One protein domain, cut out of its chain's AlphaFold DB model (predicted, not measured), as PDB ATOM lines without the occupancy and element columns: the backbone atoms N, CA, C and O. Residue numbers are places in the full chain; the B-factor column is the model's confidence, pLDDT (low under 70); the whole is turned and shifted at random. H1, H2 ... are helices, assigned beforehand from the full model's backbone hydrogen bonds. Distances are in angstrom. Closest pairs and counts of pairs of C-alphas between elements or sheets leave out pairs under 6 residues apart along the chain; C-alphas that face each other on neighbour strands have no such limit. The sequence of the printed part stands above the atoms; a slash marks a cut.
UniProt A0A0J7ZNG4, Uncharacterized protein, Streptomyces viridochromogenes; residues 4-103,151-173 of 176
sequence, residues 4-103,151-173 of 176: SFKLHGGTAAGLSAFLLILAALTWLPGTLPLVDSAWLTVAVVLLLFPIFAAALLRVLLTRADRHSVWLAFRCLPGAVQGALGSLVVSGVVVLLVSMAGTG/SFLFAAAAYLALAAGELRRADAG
ATOM      1  N   SER A   4     -33.171  26.811  42.308       93.31
ATOM      2  CA  SER A   4     -33.738  25.607  42.935       93.31
ATOM      3  C   SER A   4     -33.945  24.438  41.965       93.31
ATOM      4  O   SER A   4     -33.959  23.285  42.392       93.31
ATOM      5  N   PHE A   5     -34.113  24.703  40.665       91.00
ATOM      6  CA  PHE A   5     -34.214  23.658  39.646       91.00
ATOM      7  C   PHE A   5     -32.837  23.112  39.280       91.00
ATOM      8  O   PHE A   5     -32.699  21.908  39.095       91.00
ATOM      9  N   LYS A   6     -31.811  23.974  39.237       92.69
ATOM     10  CA  LYS A   6     -30.427  23.554  38.975       92.69
ATOM     11  C   LYS A   6     -29.906  22.694  40.117       92.69
ATOM     12  O   LYS A   6     -29.341  21.641  39.859       92.69
ATOM     13  N   LEU A   7     -30.147  23.120  41.358       95.25
ATOM     14  CA  LEU A   7     -29.745  22.374  42.545       95.25
ATOM     15  C   LEU A   7     -30.434  21.007  42.592       95.25
ATOM     16  O   LEU A   7     -29.756  20.002  42.718       95.25
ATOM     17  N   HIS A   8     -31.759  20.957  42.418       94.81
ATOM     18  CA  HIS A   8     -32.520  19.700  42.430       94.81
ATOM     19  C   HIS A   8     -32.119  18.771  41.279       94.81
ATOM     20  O   HIS A   8     -31.866  17.591  41.496       94.81
ATOM     21  N   GLY A   9     -32.005  19.300  40.058       92.88
ATOM     22  CA  GLY A   9     -31.555  18.516  38.912       92.88
ATOM     23  C   GLY A   9     -30.130  17.994  39.090       92.88
ATOM     24  O   GLY A   9     -29.863  16.828  38.815       92.88
ATOM     25  N   GLY A  10     -29.229  18.831  39.609       94.56
ATOM     26  CA  GLY A  10     -27.840  18.477  39.882       94.56
ATOM     27  C   GLY A  10     -27.688  17.434  40.989       94.56
ATOM     28  O   GLY A  10     -26.948  16.473  40.803       94.56
ATOM     29  N   THR A  11     -28.409  17.566  42.107       96.00
ATOM     30  CA  THR A  11     -28.369  16.565  43.186       96.00
ATOM     31  C   THR A  11     -28.929  15.227  42.723       96.00
ATOM     32  O   THR A  11     -28.318  14.195  42.985       96.00
ATOM     33  N   ALA A  12     -30.035  15.229  41.978       96.44
ATOM     34  CA  ALA A  12     -30.600  14.012  41.411       96.44
ATOM     35  C   ALA A  12     -29.641  13.352  40.401       96.44
ATOM     36  O   ALA A  12     -29.392  12.153  40.490       96.44
ATOM     37  N   ALA A  13     -29.024  14.122  39.499       96.50
ATOM     38  CA  ALA A  13     -28.032  13.593  38.561       96.50
ATOM     39  C   ALA A  13     -26.793  13.031  39.282       96.50
ATOM     40  O   ALA A  13     -26.309  11.960  38.925       96.50
ATOM     41  N   GLY A  14     -26.313  13.715  40.326       96.81
ATOM     42  CA  GLY A  14     -25.198  13.253  41.154       96.81
ATOM     43  C   GLY A  14     -25.505  11.945  41.885       96.81
ATOM     44  O   GLY A  14     -24.688  11.029  41.861       96.81
ATOM     45  N   LEU A  15     -26.700  11.818  42.472       96.12
ATOM     46  CA  LEU A  15     -27.153  10.578  43.112       96.12
ATOM     47  C   LEU A  15     -27.306   9.437  42.098       96.12
ATOM     48  O   LEU A  15     -26.893   8.315  42.378       96.12
ATOM     49  N   SER A  16     -27.832   9.720  40.903       96.56
ATOM     50  CA  SER A  16     -27.898   8.742  39.811       96.56
ATOM     51  C   SER A  16     -26.507   8.232  39.424       96.56
ATOM     52  O   SER A  16     -26.283   7.020  39.396       96.56
ATOM     53  N   ALA A  17     -25.556   9.143  39.198       96.38
ATOM     54  CA  ALA A  17     -24.178   8.801  38.860       96.38
ATOM     55  C   ALA A  17     -23.507   7.979  39.968       96.38
ATOM     56  O   ALA A  17     -22.908   6.943  39.691       96.38
ATOM     57  N   PHE A  18     -23.656   8.404  41.224       94.62
ATOM     58  CA  PHE A  18     -23.111   7.702  42.383       94.62
ATOM     59  C   PHE A  18     -23.621   6.259  42.470       94.62
ATOM     60  O   PHE A  18     -22.830   5.331  42.623       94.62
ATOM     61  N   LEU A  19     -24.928   6.054  42.301       93.00
ATOM     62  CA  LEU A  19     -25.518   4.719  42.326       93.00
ATOM     63  C   LEU A  19     -25.102   3.860  41.126       93.00
ATOM     64  O   LEU A  19     -24.925   2.660  41.300       93.00
ATOM     65  N   LEU A  20     -24.894   4.444  39.938       92.38
ATOM     66  CA  LEU A  20     -24.340   3.702  38.796       92.38
ATOM     67  C   LEU A  20     -22.910   3.262  39.044       92.38
ATOM     68  O   LEU A  20     -22.555   2.149  38.677       92.38
ATOM     69  N   ILE A  21     -22.101   4.116  39.669       91.69
ATOM     70  CA  ILE A  21     -20.734   3.761  40.042       91.69
ATOM     71  C   ILE A  21     -20.771   2.604  41.037       91.69
ATOM     72  O   ILE A  21     -20.104   1.603  40.806       91.69
ATOM     73  N   LEU A  22     -21.594   2.682  42.090       89.19
ATOM     74  CA  LEU A  22     -21.753   1.569  43.031       89.19
ATOM     75  C   LEU A  22     -22.235   0.292  42.334       89.19
ATOM     76  O   LEU A  22     -21.688  -0.775  42.595       89.19
ATOM     77  N   ALA A  23     -23.203   0.397  41.421       88.56
ATOM     78  CA  ALA A  23     -23.694  -0.745  40.657       88.56
ATOM     79  C   ALA A  23     -22.591  -1.342  39.777       88.56
ATOM     80  O   ALA A  23     -22.435  -2.555  39.739       88.56
ATOM     81  N   ALA A  24     -21.779  -0.517  39.118       86.69
ATOM     82  CA  ALA A  24     -20.667  -0.985  38.301       86.69
ATOM     83  C   ALA A  24     -19.560  -1.640  39.143       86.69
ATOM     84  O   ALA A  24     -18.959  -2.622  38.713       86.69
ATOM     85  N   LEU A  25     -19.309  -1.135  40.355       86.31
ATOM     86  CA  LEU A  25     -18.315  -1.708  41.263       86.31
ATOM     87  C   LEU A  25     -18.682  -3.129  41.715       86.31
ATOM     88  O   LEU A  25     -17.777  -3.884  42.046       86.31
ATOM     89  N   THR A  26     -19.957  -3.527  41.679       82.00
ATOM     90  CA  THR A  26     -20.355  -4.919  41.981       82.00
ATOM     91  C   THR A  26     -19.846  -5.943  40.960       82.00
ATOM     92  O   THR A  26     -19.864  -7.133  41.242       82.00
ATOM     93  N   TRP A  27     -19.376  -5.512  39.782       81.00
ATOM     94  CA  TRP A  27     -18.701  -6.408  38.835       81.00
ATOM     95  C   TRP A  27     -17.252  -6.716  39.225       81.00
ATOM     96  O   TRP A  27     -16.628  -7.582  38.611       81.00
ATOM     97  N   LEU A  28     -16.687  -5.999  40.201       80.50
ATOM     98  CA  LEU A  28     -15.356  -6.302  40.708       80.50
ATOM     99  C   LEU A  28     -15.425  -7.490  41.675       80.50
ATOM    100  O   LEU A  28     -16.328  -7.546  42.506       80.50
ATOM    101  N   PRO A  29     -14.455  -8.420  41.616       66.56
ATOM    102  CA  PRO A  29     -14.402  -9.536  42.548       66.56
ATOM    103  C   PRO A  29     -14.184  -9.025  43.978       66.56
ATOM    104  O   PRO A  29     -13.175  -8.382  44.273       66.56
ATOM    105  N   GLY A  30     -15.124  -9.338  44.867       64.25
ATOM    106  CA  GLY A  30     -15.109  -8.944  46.276       64.25
ATOM    107  C   GLY A  30     -16.456  -8.371  46.706       64.25
ATOM    108  O   GLY A  30     -17.034  -7.534  46.019       64.25
ATOM    109  N   THR A  31     -16.973  -8.809  47.855       57.12
ATOM    110  CA  THR A  31     -18.222  -8.262  48.391       57.12
ATOM    111  C   THR A  31     -17.999  -6.806  48.791       57.12
ATOM    112  O   THR A  31     -17.149  -6.501  49.629       57.12
ATOM    113  N   LEU A  32     -18.741  -5.876  48.186       64.94
ATOM    114  CA  LEU A  32     -18.756  -4.487  48.640       64.94
ATOM    115  C   LEU A  32     -19.567  -4.423  49.939       64.94
ATOM    116  O   LEU A  32     -20.795  -4.511  49.879       64.94
ATOM    117  N   PRO A  33     -18.938  -4.204  51.109       63.97
ATOM    118  CA  PRO A  33     -19.638  -4.275  52.394       63.97
ATOM    119  C   PRO A  33     -20.733  -3.206  52.537       63.97
ATOM    120  O   PRO A  33     -21.620  -3.333  53.374       63.97
ATOM    121  N   LEU A  34     -20.692  -2.148  51.715       64.12
ATOM    122  CA  LEU A  34     -21.742  -1.130  51.675       64.12
ATOM    123  C   LEU A  34     -23.034  -1.608  51.004       64.12
ATOM    124  O   LEU A  34     -24.095  -1.104  51.362       64.12
ATOM    125  N   VAL A  35     -22.970  -2.527  50.035       62.81
ATOM    126  CA  VAL A  35     -24.136  -2.879  49.206       62.81
ATOM    127  C   VAL A  35     -25.058  -3.873  49.917       62.81
ATOM    128  O   VAL A  35     -26.270  -3.783  49.762       62.81
ATOM    129  N   ASP A  36     -24.507  -4.710  50.801       65.19
ATOM    130  CA  ASP A  36     -25.277  -5.559  51.726       65.19
ATOM    131  C   ASP A  36     -25.841  -4.800  52.941       65.19
ATOM    132  O   ASP A  36     -26.542  -5.365  53.783       65.19
ATOM    133  N   SER A  37     -25.550  -3.503  53.074       73.88
ATOM    134  CA  SER A  37     -26.035  -2.722  54.206       73.88
ATOM    135  C   SER A  37     -27.490  -2.305  54.004       73.88
ATOM    136  O   SER A  37     -27.791  -1.447  53.174       73.88
ATOM    137  N   ALA A  38     -28.391  -2.810  54.853       78.88
ATOM    138  CA  ALA A  38     -29.786  -2.360  54.908       78.88
ATOM    139  C   ALA A  38     -29.911  -0.825  55.038       78.88
ATOM    140  O   ALA A  38     -30.867  -0.225  54.544       78.88
ATOM    141  N   TRP A  39     -28.921  -0.169  55.655       84.75
ATOM    142  CA  TRP A  39     -28.867   1.288  55.775       84.75
ATOM    143  C   TRP A  39     -28.718   2.002  54.435       84.75
ATOM    144  O   TRP A  39     -29.324   3.058  54.256       84.75
ATOM    145  N   LEU A  40     -27.957   1.440  53.491       85.94
ATOM    146  CA  LEU A  40     -27.822   2.014  52.154       85.94
ATOM    147  C   LEU A  40     -29.173   1.992  51.439       85.94
ATOM    148  O   LEU A  40     -29.604   3.016  50.913       85.94
ATOM    149  N   THR A  41     -29.875   0.858  51.481       84.69
ATOM    150  CA  THR A  41     -31.215   0.714  50.897       84.69
ATOM    151  C   THR A  41     -32.189   1.722  51.497       84.69
ATOM    152  O   THR A  41     -32.867   2.439  50.762       84.69
ATOM    153  N   VAL A  42     -32.222   1.832  52.829       89.19
ATOM    154  CA  VAL A  42     -33.081   2.788  53.540       89.19
ATOM    155  C   VAL A  42     -32.745   4.225  53.144       89.19
ATOM    156  O   VAL A  42     -33.651   4.991  52.824       89.19
ATOM    157  N   ALA A  43     -31.463   4.596  53.101       91.38
ATOM    158  CA  ALA A  43     -31.036   5.938  52.711       91.38
ATOM    159  C   ALA A  43     -31.434   6.272  51.265       91.38
ATOM    160  O   ALA A  43     -31.977   7.346  51.007       91.38
ATOM    161  N   VAL A  44     -31.222   5.342  50.329       91.94
ATOM    162  CA  VAL A  44     -31.616   5.504  48.923       91.94
ATOM    163  C   VAL A  44     -33.122   5.695  48.803       91.94
ATOM    164  O   VAL A  44     -33.558   6.629  48.137       91.94
ATOM    165  N   VAL A  45     -33.917   4.870  49.485       90.56
ATOM    166  CA  VAL A  45     -35.382   4.967  49.504       90.56
ATOM    167  C   VAL A  45     -35.835   6.319  50.064       90.56
ATOM    168  O   VAL A  45     -36.598   7.033  49.411       90.56
ATOM    169  N   LEU A  46     -35.328   6.709  51.236       94.94
ATOM    170  CA  LEU A  46     -35.697   7.960  51.902       94.94
ATOM    171  C   LEU A  46     -35.308   9.206  51.102       94.94
ATOM    172  O   LEU A  46     -35.986  10.221  51.210       94.94
ATOM    173  N   LEU A  47     -34.249   9.142  50.294       94.88
ATOM    174  CA  LEU A  47     -33.856  10.227  49.393       94.88
ATOM    175  C   LEU A  47     -34.670  10.219  48.096       94.88
ATOM    176  O   LEU A  47     -35.083  11.275  47.613       94.88
ATOM    177  N   LEU A  48     -34.906   9.038  47.526       94.75
ATOM    178  CA  LEU A  48     -35.537   8.882  46.223       94.75
ATOM    179  C   LEU A  48     -36.962   9.419  46.221       94.75
ATOM    180  O   LEU A  48     -37.297  10.246  45.374       94.75
ATOM    181  N   PHE A  49     -37.789   8.973  47.167       94.19
ATOM    182  CA  PHE A  49     -39.201   9.346  47.214       94.19
ATOM    183  C   PHE A  49     -39.428  10.865  47.234       94.19
ATOM    184  O   PHE A  49     -40.126  11.352  46.342       94.19
ATOM    185  N   PRO A  50     -38.841  11.653  48.157       96.19
ATOM    186  CA  PRO A  50     -39.061  13.096  48.177       96.19
ATOM    187  C   PRO A  50     -38.453  13.805  46.963       96.19
ATOM    188  O   PRO A  50     -39.084  14.709  46.414       96.19
ATOM    189  N   ILE A  51     -37.265  13.398  46.498       95.50
ATOM    190  CA  ILE A  51     -36.607  14.027  45.340       95.50
ATOM    191  C   ILE A  51     -37.424  13.796  44.067       95.50
ATOM    192  O   ILE A  51     -37.659  14.739  43.305       95.50
ATOM    193  N   PHE A  52     -37.878  12.566  43.839       94.75
ATOM    194  CA  PHE A  52     -38.664  12.203  42.668       94.75
ATOM    195  C   PHE A  52     -40.071  12.806  42.726       94.75
ATOM    196  O   PHE A  52     -40.507  13.431  41.759       94.75
ATOM    197  N   ALA A  53     -40.755  12.718  43.874       95.38
ATOM    198  CA  ALA A  53     -42.079  13.310  44.063       95.38
ATOM    199  C   ALA A  53     -42.057  14.831  43.865       95.38
ATOM    200  O   ALA A  53     -42.928  15.375  43.188       95.38
ATOM    201  N   ALA A  54     -41.038  15.528  44.377       94.69
ATOM    202  CA  ALA A  54     -40.888  16.962  44.159       94.69
ATOM    203  C   ALA A  54     -40.640  17.304  42.677       94.69
ATOM    204  O   ALA A  54     -41.135  18.326  42.198       94.69
ATOM    205  N   ALA A  55     -39.899  16.471  41.938       94.38
ATOM    206  CA  ALA A  55     -39.662  16.677  40.508       94.38
ATOM    207  C   ALA A  55     -40.946  16.462  39.689       94.38
ATOM    208  O   ALA A  55     -41.284  17.295  38.846       94.38
ATOM    209  N   LEU A  56     -41.702  15.403  39.998       94.00
ATOM    210  CA  LEU A  56     -43.021  15.151  39.418       94.00
ATOM    211  C   LEU A  56     -43.989  16.289  39.710       94.00
ATOM    212  O   LEU A  56     -44.595  16.821  38.786       94.00
ATOM    213  N   LEU A  57     -44.104  16.702  40.975       94.25
ATOM    214  CA  LEU A  57     -44.994  17.784  41.378       94.25
ATOM    215  C   LEU A  57     -44.668  19.071  40.616       94.25
ATOM    216  O   LEU A  57     -45.573  19.725  40.115       94.25
ATOM    217  N   ARG A  58     -43.383  19.410  40.454       92.06
ATOM    218  CA  ARG A  58     -42.965  20.584  39.672       92.06
ATOM    219  C   ARG A  58     -43.437  20.515  38.223       92.06
ATOM    220  O   ARG A  58     -43.944  21.516  37.736       92.06
ATOM    221  N   VAL A  59     -43.306  19.367  37.558       90.81
ATOM    222  CA  VAL A  59     -43.797  19.190  36.181       90.81
ATOM    223  C   VAL A  59     -45.325  19.227  36.134       90.81
ATOM    224  O   VAL A  59     -45.883  19.949  35.317       90.81
ATOM    225  N   LEU A  60     -46.017  18.542  37.045       91.44
ATOM    226  CA  LEU A  60     -47.484  18.542  37.106       91.44
ATOM    227  C   LEU A  60     -48.058  19.947  37.329       91.44
ATOM    228  O   LEU A  60     -49.064  20.306  36.718       91.44
ATOM    229  N   LEU A  61     -47.397  20.768  38.147       90.81
ATOM    230  CA  LEU A  61     -47.792  22.156  38.390       90.81
ATOM    231  C   LEU A  61     -47.644  23.050  37.151       90.81
ATOM    232  O   LEU A  61     -48.369  24.035  37.052       90.81
ATOM    233  N   THR A  62     -46.771  22.707  36.194       86.94
ATOM    234  CA  THR A  62     -46.706  23.436  34.913       86.94
ATOM    235  C   THR A  62     -47.915  23.166  34.018       86.94
ATOM    236  O   THR A  62     -48.181  23.955  33.120       86.94
ATOM    237  N   ARG A  63     -48.643  22.055  34.235       87.88
ATOM    238  CA  ARG A  63     -49.704  21.548  33.339       87.88
ATOM    239  C   ARG A  63     -49.269  21.417  31.871       87.88
ATOM    240  O   ARG A  63     -50.118  21.343  30.985       87.88
ATOM    241  N   ALA A  64     -47.962  21.377  31.620       86.88
ATOM    242  CA  ALA A  64     -47.403  21.220  30.293       86.88
ATOM    243  C   ALA A  64     -47.632  19.792  29.796       86.88
ATOM    244  O   ALA A  64     -47.514  18.818  30.546       86.88
ATOM    245  N   ASP A  65     -47.941  19.660  28.513       90.38
ATOM    246  CA  ASP A  65     -48.039  18.363  27.873       90.38
ATOM    247  C   ASP A  65     -46.638  17.755  27.654       90.38
ATOM    248  O   ASP A  65     -45.601  18.428  27.726       90.38
ATOM    249  N   ARG A  66     -46.591  16.451  27.368       88.56
ATOM    250  CA  ARG A  66     -45.325  15.721  27.208       88.56
ATOM    251  C   ARG A  66     -44.437  16.317  26.110       88.56
ATOM    252  O   ARG A  66     -43.214  16.279  26.255       88.56
ATOM    253  N   HIS A  67     -45.022  16.856  25.040       91.69
ATOM    254  CA  HIS A  67     -44.258  17.461  23.952       91.69
ATOM    255  C   HIS A  67     -43.559  18.741  24.420       91.69
ATOM    256  O   HIS A  67     -42.372  18.919  24.149       91.69
ATOM    257  N   SER A  68     -44.244  19.582  25.195       90.94
ATOM    258  CA  SER A  68     -43.658  20.796  25.771       90.94
ATOM    259  C   SER A  68     -42.527  20.493  26.755       90.94
ATOM    260  O   SER A  68     -41.469  21.120  26.686       90.94
ATOM    261  N   VAL A  69     -42.687  19.483  27.619       90.81
ATOM    262  CA  VAL A  69     -41.615  19.036  28.535       90.81
ATOM    263  C   VAL A  69     -40.390  18.556  27.751       90.81
ATOM    264  O   VAL A  69     -39.256  18.898  28.090       90.81
ATOM    265  N   TRP A  70     -40.607  17.790  26.679       92.62
ATOM    266  CA  TRP A  70     -39.528  17.312  25.818       92.62
ATOM    267  C   TRP A  70     -38.811  18.452  25.088       92.62
ATOM    268  O   TRP A  70     -37.581  18.488  25.044       92.62
ATOM    269  N   LEU A  71     -39.561  19.412  24.547       93.44
ATOM    270  CA  LEU A  71     -38.988  20.578  23.882       93.44
ATOM    271  C   LEU A  71     -38.153  21.414  24.862       93.44
ATOM    272  O   LEU A  71     -37.031  21.792  24.539       93.44
ATOM    273  N   ALA A  72     -38.654  21.627  26.080       91.88
ATOM    274  CA  ALA A  72     -37.930  22.340  27.128       91.88
ATOM    275  C   ALA A  72     -36.618  21.642  27.507       91.88
ATOM    276  O   ALA A  72     -35.595  22.301  27.680       91.88
ATOM    277  N   PHE A  73     -36.611  20.309  27.563       91.31
ATOM    278  CA  PHE A  73     -35.380  19.547  27.754       91.31
ATOM    279  C   PHE A  73     -34.377  19.763  26.611       91.31
ATOM    280  O   PHE A  73     -33.191  19.970  26.863       91.31
ATOM    281  N   ARG A  74     -34.840  19.784  25.355       93.25
ATOM    282  CA  ARG A  74     -33.984  20.053  24.186       93.25
ATOM    283  C   ARG A  74     -33.403  21.469  24.160       93.25
ATOM    284  O   ARG A  74     -32.416  21.690  23.461       93.25
ATOM    285  N   CYS A  75     -33.972  22.402  24.921       92.88
ATOM    286  CA  CYS A  75     -33.442  23.753  25.097       92.88
ATOM    287  C   CYS A  75     -32.315  23.842  26.141       92.88
ATOM    288  O   CYS A  75     -31.694  24.898  26.273       92.88
ATOM    289  N   LEU A  76     -32.033  22.768  26.889       91.81
ATOM    290  CA  LEU A  76     -30.909  22.729  27.827       91.81
ATOM    291  C   LEU A  76     -29.561  22.753  27.090       91.81
ATOM    292  O   LEU A  76     -29.482  22.336  25.934       91.81
ATOM    293  N   PRO A  77     -28.461  23.153  27.754       92.69
ATOM    294  CA  PRO A  77     -27.123  23.027  27.183       92.69
ATOM    295  C   PRO A  77     -26.829  21.585  26.745       92.69
ATOM    296  O   PRO A  77     -27.094  20.643  27.495       92.69
ATOM    297  N   GLY A  78     -26.230  21.403  25.564       93.19
ATOM    298  CA  GLY A  78     -25.964  20.072  24.997       93.19
ATOM    299  C   GLY A  78     -25.147  19.154  25.916       93.19
ATOM    300  O   GLY A  78     -25.413  17.959  25.980       93.19
ATOM    301  N   ALA A  79     -24.230  19.714  26.712       92.88
ATOM    302  CA  ALA A  79     -23.480  18.962  27.721       92.88
ATOM    303  C   ALA A  79     -24.385  18.340  28.803       92.88
ATOM    304  O   ALA A  79     -24.167  17.204  29.214       92.88
ATOM    305  N   VAL A  80     -25.431  19.053  29.235       93.12
ATOM    306  CA  VAL A  80     -26.402  18.561  30.225       93.12
ATOM    307  C   VAL A  80     -27.273  17.464  29.619       93.12
ATOM    308  O   VAL A  80     -27.512  16.446  30.265       93.12
ATOM    309  N   GLN A  81     -27.706  17.645  28.367       93.56
ATOM    310  CA  GLN A  81     -28.461  16.623  27.641       93.56
ATOM    311  C   GLN A  81     -27.633  15.347  27.468       93.56
ATOM    312  O   GLN A  81     -28.123  14.259  27.760       93.56
ATOM    313  N   GLY A  82     -26.369  15.485  27.056       94.12
ATOM    314  CA  GLY A  82     -25.434  14.373  26.903       94.12
ATOM    315  C   GLY A  82     -25.172  13.649  28.221       94.12
ATOM    316  O   GLY A  82     -25.264  12.424  28.270       94.12
ATOM    317  N   ALA A  83     -24.935  14.391  29.307       94.12
ATOM    318  CA  ALA A  83     -24.737  13.809  30.630       94.12
ATOM    319  C   ALA A  83     -25.973  13.023  31.095       94.12
ATOM    320  O   ALA A  83     -25.854  11.849  31.443       94.12
ATOM    321  N   LEU A  84     -27.171  13.608  31.030       93.69
ATOM    322  CA  LEU A  84     -28.401  12.903  31.411       93.69
ATOM    323  C   LEU A  84     -28.699  11.712  30.499       93.69
ATOM    324  O   LEU A  84     -29.078  10.652  30.989       93.69
ATOM    325  N   GLY A  85     -28.469  11.860  29.194       93.38
ATOM    326  CA  GLY A  85     -28.569  10.768  28.232       93.38
ATOM    327  C   GLY A  85     -27.650   9.606  28.602       93.38
ATOM    328  O   GLY A  85     -28.106   8.467  28.662       93.38
ATOM    329  N   SER A  86     -26.387   9.885  28.937       95.81
ATOM    330  CA  SER A  86     -25.431   8.855  29.358       95.81
ATOM    331  C   SER A  86     -25.837   8.157  30.657       95.81
ATOM    332  O   SER A  86     -25.698   6.940  30.742       95.81
ATOM    333  N   LEU A  87     -26.396   8.883  31.635       94.38
ATOM    334  CA  LEU A  87     -26.893   8.295  32.884       94.38
ATOM    335  C   LEU A  87     -28.067   7.348  32.619       94.38
ATOM    336  O   LEU A  87     -28.074   6.222  33.111       94.38
ATOM    337  N   VAL A  88     -29.025   7.771  31.790       92.75
ATOM    338  CA  VAL A  88     -30.174   6.941  31.403       92.75
ATOM    339  C   VAL A  88     -29.719   5.693  30.651       92.75
ATOM    340  O   VAL A  88     -30.113   4.589  31.021       92.75
ATOM    341  N   VAL A  89     -28.869   5.844  29.633       94.31
ATOM    342  CA  VAL A  89     -28.361   4.713  28.841       94.31
ATOM    343  C   VAL A  89     -27.579   3.743  29.725       94.31
ATOM    344  O   VAL A  89     -27.835   2.544  29.676       94.31
ATOM    345  N   SER A  90     -26.686   4.246  30.579       92.19
ATOM    346  CA  SER A  90     -25.896   3.407  31.488       92.19
ATOM    347  C   SER A  90     -26.787   2.650  32.472       92.19
ATOM    348  O   SER A  90     -26.608   1.451  32.654       92.19
ATOM    349  N   GLY A  91     -27.793   3.310  33.055       88.06
ATOM    350  CA  GLY A  91     -28.757   2.654  33.942       88.06
ATOM    351  C   GLY A  91     -29.550   1.553  33.250       88.06
ATOM    352  O   GLY A  91     -29.673   0.460  33.795       88.06
ATOM    353  N   VAL A  92     -30.022   1.794  32.024       89.81
ATOM    354  CA  VAL A  92     -30.716   0.771  31.228       89.81
ATOM    355  C   VAL A  92     -29.795  -0.412  30.927       89.81
ATOM    356  O   VAL A  92     -30.211  -1.555  31.097       89.81
ATOM    357  N   VAL A  93     -28.543  -0.164  30.537       90.88
ATOM    358  CA  VAL A  93     -27.563  -1.231  30.282       90.88
ATOM    359  C   VAL A  93     -27.332  -2.075  31.536       90.88
ATOM    360  O   VAL A  93     -27.419  -3.298  31.460       90.88
ATOM    361  N   VAL A  94     -27.109  -1.451  32.698       86.75
ATOM    362  CA  VAL A  94     -26.916  -2.175  33.967       86.75
ATOM    363  C   VAL A  94     -28.148  -3.019  34.317       86.75
ATOM    364  O   VAL A  94     -27.998  -4.178  34.708       86.75
ATOM    365  N   LEU A  95     -29.363  -2.485  34.140       83.81
ATOM    366  CA  LEU A  95     -30.608  -3.220  34.391       83.81
ATOM    367  C   LEU A  95     -30.741  -4.450  33.488       83.81
ATOM    368  O   LEU A  95     -31.014  -5.544  33.977       83.81
ATOM    369  N   LEU A  96     -30.511  -4.289  32.183       85.06
ATOM    370  CA  LEU A  96     -30.603  -5.384  31.216       85.06
ATOM    371  C   LEU A  96     -29.574  -6.482  31.503       85.06
ATOM    372  O   LEU A  96     -29.920  -7.661  31.503       85.06
ATOM    373  N   VAL A  97     -28.329  -6.101  31.803       83.94
ATOM    374  CA  VAL A  97     -27.254  -7.048  32.149       83.94
ATOM    375  C   VAL A  97     -27.558  -7.798  33.448       83.94
ATOM    376  O   VAL A  97     -27.214  -8.972  33.574       83.94
ATOM    377  N   SER A  98     -28.211  -7.151  34.415       77.44
ATOM    378  CA  SER A  98     -28.579  -7.793  35.684       77.44
ATOM    379  C   SER A  98     -29.696  -8.821  35.486       77.44
ATOM    380  O   SER A  98     -29.558  -9.963  35.912       77.44
ATOM    381  N   MET A  99     -30.740  -8.478  34.727       73.31
ATOM    382  CA  MET A  99     -31.839  -9.408  34.431       73.31
ATOM    383  C   MET A  99     -31.404 -10.613  33.583       73.31
ATOM    384  O   MET A  99     -31.913 -11.714  33.769       73.31
ATOM    385  N   ALA A 100     -30.451 -10.430  32.665       76.31
ATOM    386  CA  ALA A 100     -29.983 -11.508  31.795       76.31
ATOM    387  C   ALA A 100     -29.185 -12.600  32.537       76.31
ATOM    388  O   ALA A 100     -29.115 -13.728  32.055       76.31
ATOM    389  N   GLY A 101     -28.575 -12.282  33.686       66.88
ATOM    390  CA  GLY A 101     -27.643 -13.181  34.375       66.88
ATOM    391  C   GLY A 101     -28.287 -14.235  35.280       66.88
ATOM    392  O   GLY A 101     -27.666 -15.263  35.529       66.88
ATOM    393  N   THR A 102     -29.504 -13.998  35.786       72.06
ATOM    394  CA  THR A 102     -30.108 -14.832  36.848       72.06
ATOM    395  C   THR A 102     -31.480 -15.411  36.509       72.06
ATOM    396  O   THR A 102     -32.018 -16.204  37.282       72.06
ATOM    397  N   GLY A 103     -32.043 -15.075  35.343       79.31
ATOM    398  CA  GLY A 103     -33.352 -15.571  34.919       79.31
ATOM    399  C   GLY A 103     -34.448 -15.205  35.924       79.31
ATOM    400  O   GLY A 103     -34.616 -14.036  36.262       79.31
ATOM    401  N   SER A 151     -31.149   4.552  40.625       93.56
ATOM    402  CA  SER A 151     -30.332   5.406  39.761       93.56
ATOM    403  C   SER A 151     -31.106   5.916  38.546       93.56
ATOM    404  O   SER A 151     -31.091   7.119  38.264       93.56
ATOM    405  N   PHE A 152     -31.816   5.025  37.849       93.31
ATOM    406  CA  PHE A 152     -32.648   5.400  36.711       93.31
ATOM    407  C   PHE A 152     -33.732   6.407  37.120       93.31
ATOM    408  O   PHE A 152     -33.945   7.414  36.442       93.31
ATOM    409  N   LEU A 153     -34.380   6.185  38.264       95.12
ATOM    410  CA  LEU A 153     -35.402   7.094  38.780       95.12
ATOM    411  C   LEU A 153     -34.820   8.460  39.178       95.12
ATOM    412  O   LEU A 153     -35.448   9.487  38.923       95.12
ATOM    413  N   PHE A 154     -33.603   8.516  39.720       97.25
ATOM    414  CA  PHE A 154     -32.900   9.777  39.962       97.25
ATOM    415  C   PHE A 154     -32.524  10.502  38.663       97.25
ATOM    416  O   PHE A 154     -32.690  11.721  38.586       97.25
ATOM    417  N   ALA A 155     -32.095   9.788  37.617       95.94
ATOM    418  CA  ALA A 155     -31.868  10.387  36.299       95.94
ATOM    419  C   ALA A 155     -33.167  10.984  35.729       95.94
ATOM    420  O   ALA A 155     -33.172  12.106  35.216       95.94
ATOM    421  N   ALA A 156     -34.290  10.280  35.893       95.00
ATOM    422  CA  ALA A 156     -35.609  10.781  35.523       95.00
ATOM    423  C   ALA A 156     -36.021  12.007  36.361       95.00
ATOM    424  O   ALA A 156     -36.506  12.988  35.798       95.00
ATOM    425  N   ALA A 157     -35.775  12.018  37.677       96.12
ATOM    426  CA  ALA A 157     -36.004  13.199  38.516       96.12
ATOM    427  C   ALA A 157     -35.180  14.402  38.040       96.12
ATOM    428  O   ALA A 157     -35.702  15.516  37.979       96.12
ATOM    429  N   ALA A 158     -33.913  14.182  37.675       96.56
ATOM    430  CA  ALA A 158     -33.042  15.225  37.153       96.56
ATOM    431  C   ALA A 158     -33.588  15.802  35.843       96.56
ATOM    432  O   ALA A 158     -33.729  17.018  35.721       96.56
ATOM    433  N   TYR A 159     -33.980  14.936  34.904       95.69
ATOM    434  CA  TYR A 159     -34.660  15.328  33.669       95.69
ATOM    435  C   TYR A 159     -35.900  16.192  33.953       95.69
ATOM    436  O   TYR A 159     -35.996  17.308  33.443       95.69
ATOM    437  N   LEU A 160     -36.814  15.716  34.805       95.38
ATOM    438  CA  LEU A 160     -38.068  16.409  35.119       95.38
ATOM    439  C   LEU A 160     -37.814  17.768  35.784       95.38
ATOM    440  O   LEU A 160     -38.430  18.765  35.412       95.38
ATOM    441  N   ALA A 161     -36.885  17.832  36.740       94.81
ATOM    442  CA  ALA A 161     -36.552  19.066  37.441       94.81
ATOM    443  C   ALA A 161     -35.936  20.113  36.500       94.81
ATOM    444  O   ALA A 161     -36.313  21.284  36.560       94.81
ATOM    445  N   LEU A 162     -35.013  19.717  35.619       94.19
ATOM    446  CA  LEU A 162     -34.401  20.646  34.667       94.19
ATOM    447  C   LEU A 162     -35.399  21.087  33.588       94.19
ATOM    448  O   LEU A 162     -35.493  22.282  33.312       94.19
ATOM    449  N   ALA A 163     -36.200  20.164  33.047       93.38
ATOM    450  CA  ALA A 163     -37.231  20.482  32.060       93.38
ATOM    451  C   ALA A 163     -38.300  21.430  32.632       93.38
ATOM    452  O   ALA A 163     -38.638  22.425  31.994       93.38
ATOM    453  N   ALA A 164     -38.770  21.201  33.865       92.88
ATOM    454  CA  ALA A 164     -39.679  22.122  34.554       92.88
ATOM    455  C   ALA A 164     -39.048  23.507  34.782       92.88
ATOM    456  O   ALA A 164     -39.726  24.531  34.695       92.88
ATOM    457  N   GLY A 165     -37.744  23.552  35.074       91.62
ATOM    458  CA  GLY A 165     -37.003  24.800  35.248       91.62
ATOM    459  C   GLY A 165     -36.872  25.611  33.958       91.62
ATOM    460  O   GLY A 165     -36.906  26.845  34.013       91.62
ATOM    461  N   GLU A 166     -36.733  24.936  32.817       93.12
ATOM    462  CA  GLU A 166     -36.720  25.557  31.491       93.12
ATOM    463  C   GLU A 166     -38.115  25.993  31.041       93.12
ATOM    464  O   GLU A 166     -38.247  27.120  30.570       93.12
ATOM    465  N   LEU A 167     -39.158  25.187  31.277       91.69
ATOM    466  CA  LEU A 167     -40.554  25.590  31.048       91.69
ATOM    467  C   LEU A 167     -40.879  26.876  31.807       91.69
ATOM    468  O   LEU A 167     -41.249  27.879  31.210       91.69
ATOM    469  N   ARG A 168     -40.592  26.902  33.113       88.75
ATOM    470  CA  ARG A 168     -40.824  28.094  33.934       88.75
ATOM    471  C   ARG A 168     -40.005  29.304  33.477       88.75
ATOM    472  O   ARG A 168     -40.430  30.436  33.679       88.75
ATOM    473  N   ARG A 169     -38.812  29.097  32.906       88.25
ATOM    474  CA  ARG A 169     -38.014  30.187  32.320       88.25
ATOM    475  C   ARG A 169     -38.671  30.728  31.052       88.25
ATOM    476  O   ARG A 169     -38.637  31.937  30.854       88.25
ATOM    477  N   ALA A 170     -39.208  29.853  30.207       87.06
ATOM    478  CA  ALA A 170     -39.896  30.238  28.982       87.06
ATOM    479  C   ALA A 170     -41.190  31.006  29.290       87.06
ATOM    480  O   ALA A 170     -41.400  32.074  28.722       87.06
ATOM    481  N   ASP A 171     -41.978  30.528  30.259       84.50
ATOM    482  CA  ASP A 171     -43.226  31.171  30.692       84.50
ATOM    483  C   ASP A 171     -43.000  32.554  31.324       84.50
ATOM    484  O   ASP A 171     -43.876  33.413  31.271       84.50
ATOM    485  N   ALA A 172     -41.828  32.787  31.924       80.75
ATOM    486  CA  ALA A 172     -41.511  34.060  32.568       80.75
ATOM    487  C   ALA A 172     -41.233  35.214  31.579       80.75
ATOM    488  O   ALA A 172     -41.352  36.363  31.989       80.75
ATOM    489  N   GLY A 173     -40.899  34.933  30.308       62.00
ATOM    490  CA  GLY A 173     -40.651  35.939  29.258       62.00
ATOM    491  C   GLY A 173     -39.544  36.982  29.556       62.00
ATOM    492  O   GLY A 173     -39.057  37.099  30.679       62.00
TER     493      GLY A 173
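This is residues 4 to 103 and 151 to 173 of the 176 residues of an uncharacterized protein of Streptomyces viridochromogenes (UniProt A0A0J7ZNG4). Four long helices make a rod-shaped, up-and-down bundle, in which H1 and H5 run side by side in opposite ways between H2 and H4, while the short helix H3 crosses H5. A loop of residues 26 to 37 lies at one end of the rod, and the end of H5 reaches to the other. The printed part has 123 residues with five named helices, H1 to H5 in that order, and no named strand, and its class is all helix. It is only just compact, close to loose, with a radius of gyration of the C-alphas of 16.0 A and spans of 54 by 25 by 25 A.

The two longest helices have 25 residues each: H2, residues 38 to 62, is 36.8 A from first to last C-alpha, and H4, residues 78 to 102, is 37.1 A. H1, residues 4 to 25, is 31.4 A long and begins with C-alpha 4 at (-33.738, 25.607, 42.935). H5, residues 151 to 172, is 31.6 A long and ends with C-alpha 172 at (-41.511, 34.060, 32.568). H3, residues 66 to 74, is 12.5 A long.

H1, H2, H4 and H5 form the up-and-down bundle, each running against the one before it in the chain. H2 touches H5, the same way at a shallow tilt of 25 degrees, with the closest C-alphas, Ala 55 and Ala 161, 5.0 A apart. H5 is the hub, touching the four other helices. It touches H1, opposite ways at a shallow tilt of 18 degrees, with the closest C-alphas, Gly 9 and Ala 158, 4.0 A apart. H4 touches H5 with residues 84 to 92 alone, opposite ways at a shallow tilt of 25 degrees; the closest C-alphas, Gly 91 and Phe 152, are 5.5 A apart. H3 touches H5 about perpendicular, at 90 degrees, with the closest C-alphas, Phe 73 and Ala 163, 4.8 A apart. H1 and H2, a helical hairpin, only just touch, with 3 pairs of C-alphas within 8 A, the closest being Ala 12 and Ile 51 at 7.2 A. H2 and H4 are apart. In H1, H3 and H5 every O i to N i+4 pair is within hydrogen-bond range; in H2 it is 20 of 21 and in H4 19 of 21.

The two C-alphas farthest apart, those of Gly 30 and Gly 173, are 54.4 A apart. Residues 104 to 150 are not printed, and C-alphas 103 and 151 are 21.7 A apart across this cut. The link from H1 to H2 is long, with 12 residues. Residues 36 to 43, of which 38 to 43 belong to H2, stand free. Residues 29 to 36, 101 and 173 have pLDDT under 70; the mean of the printed part is 88.6.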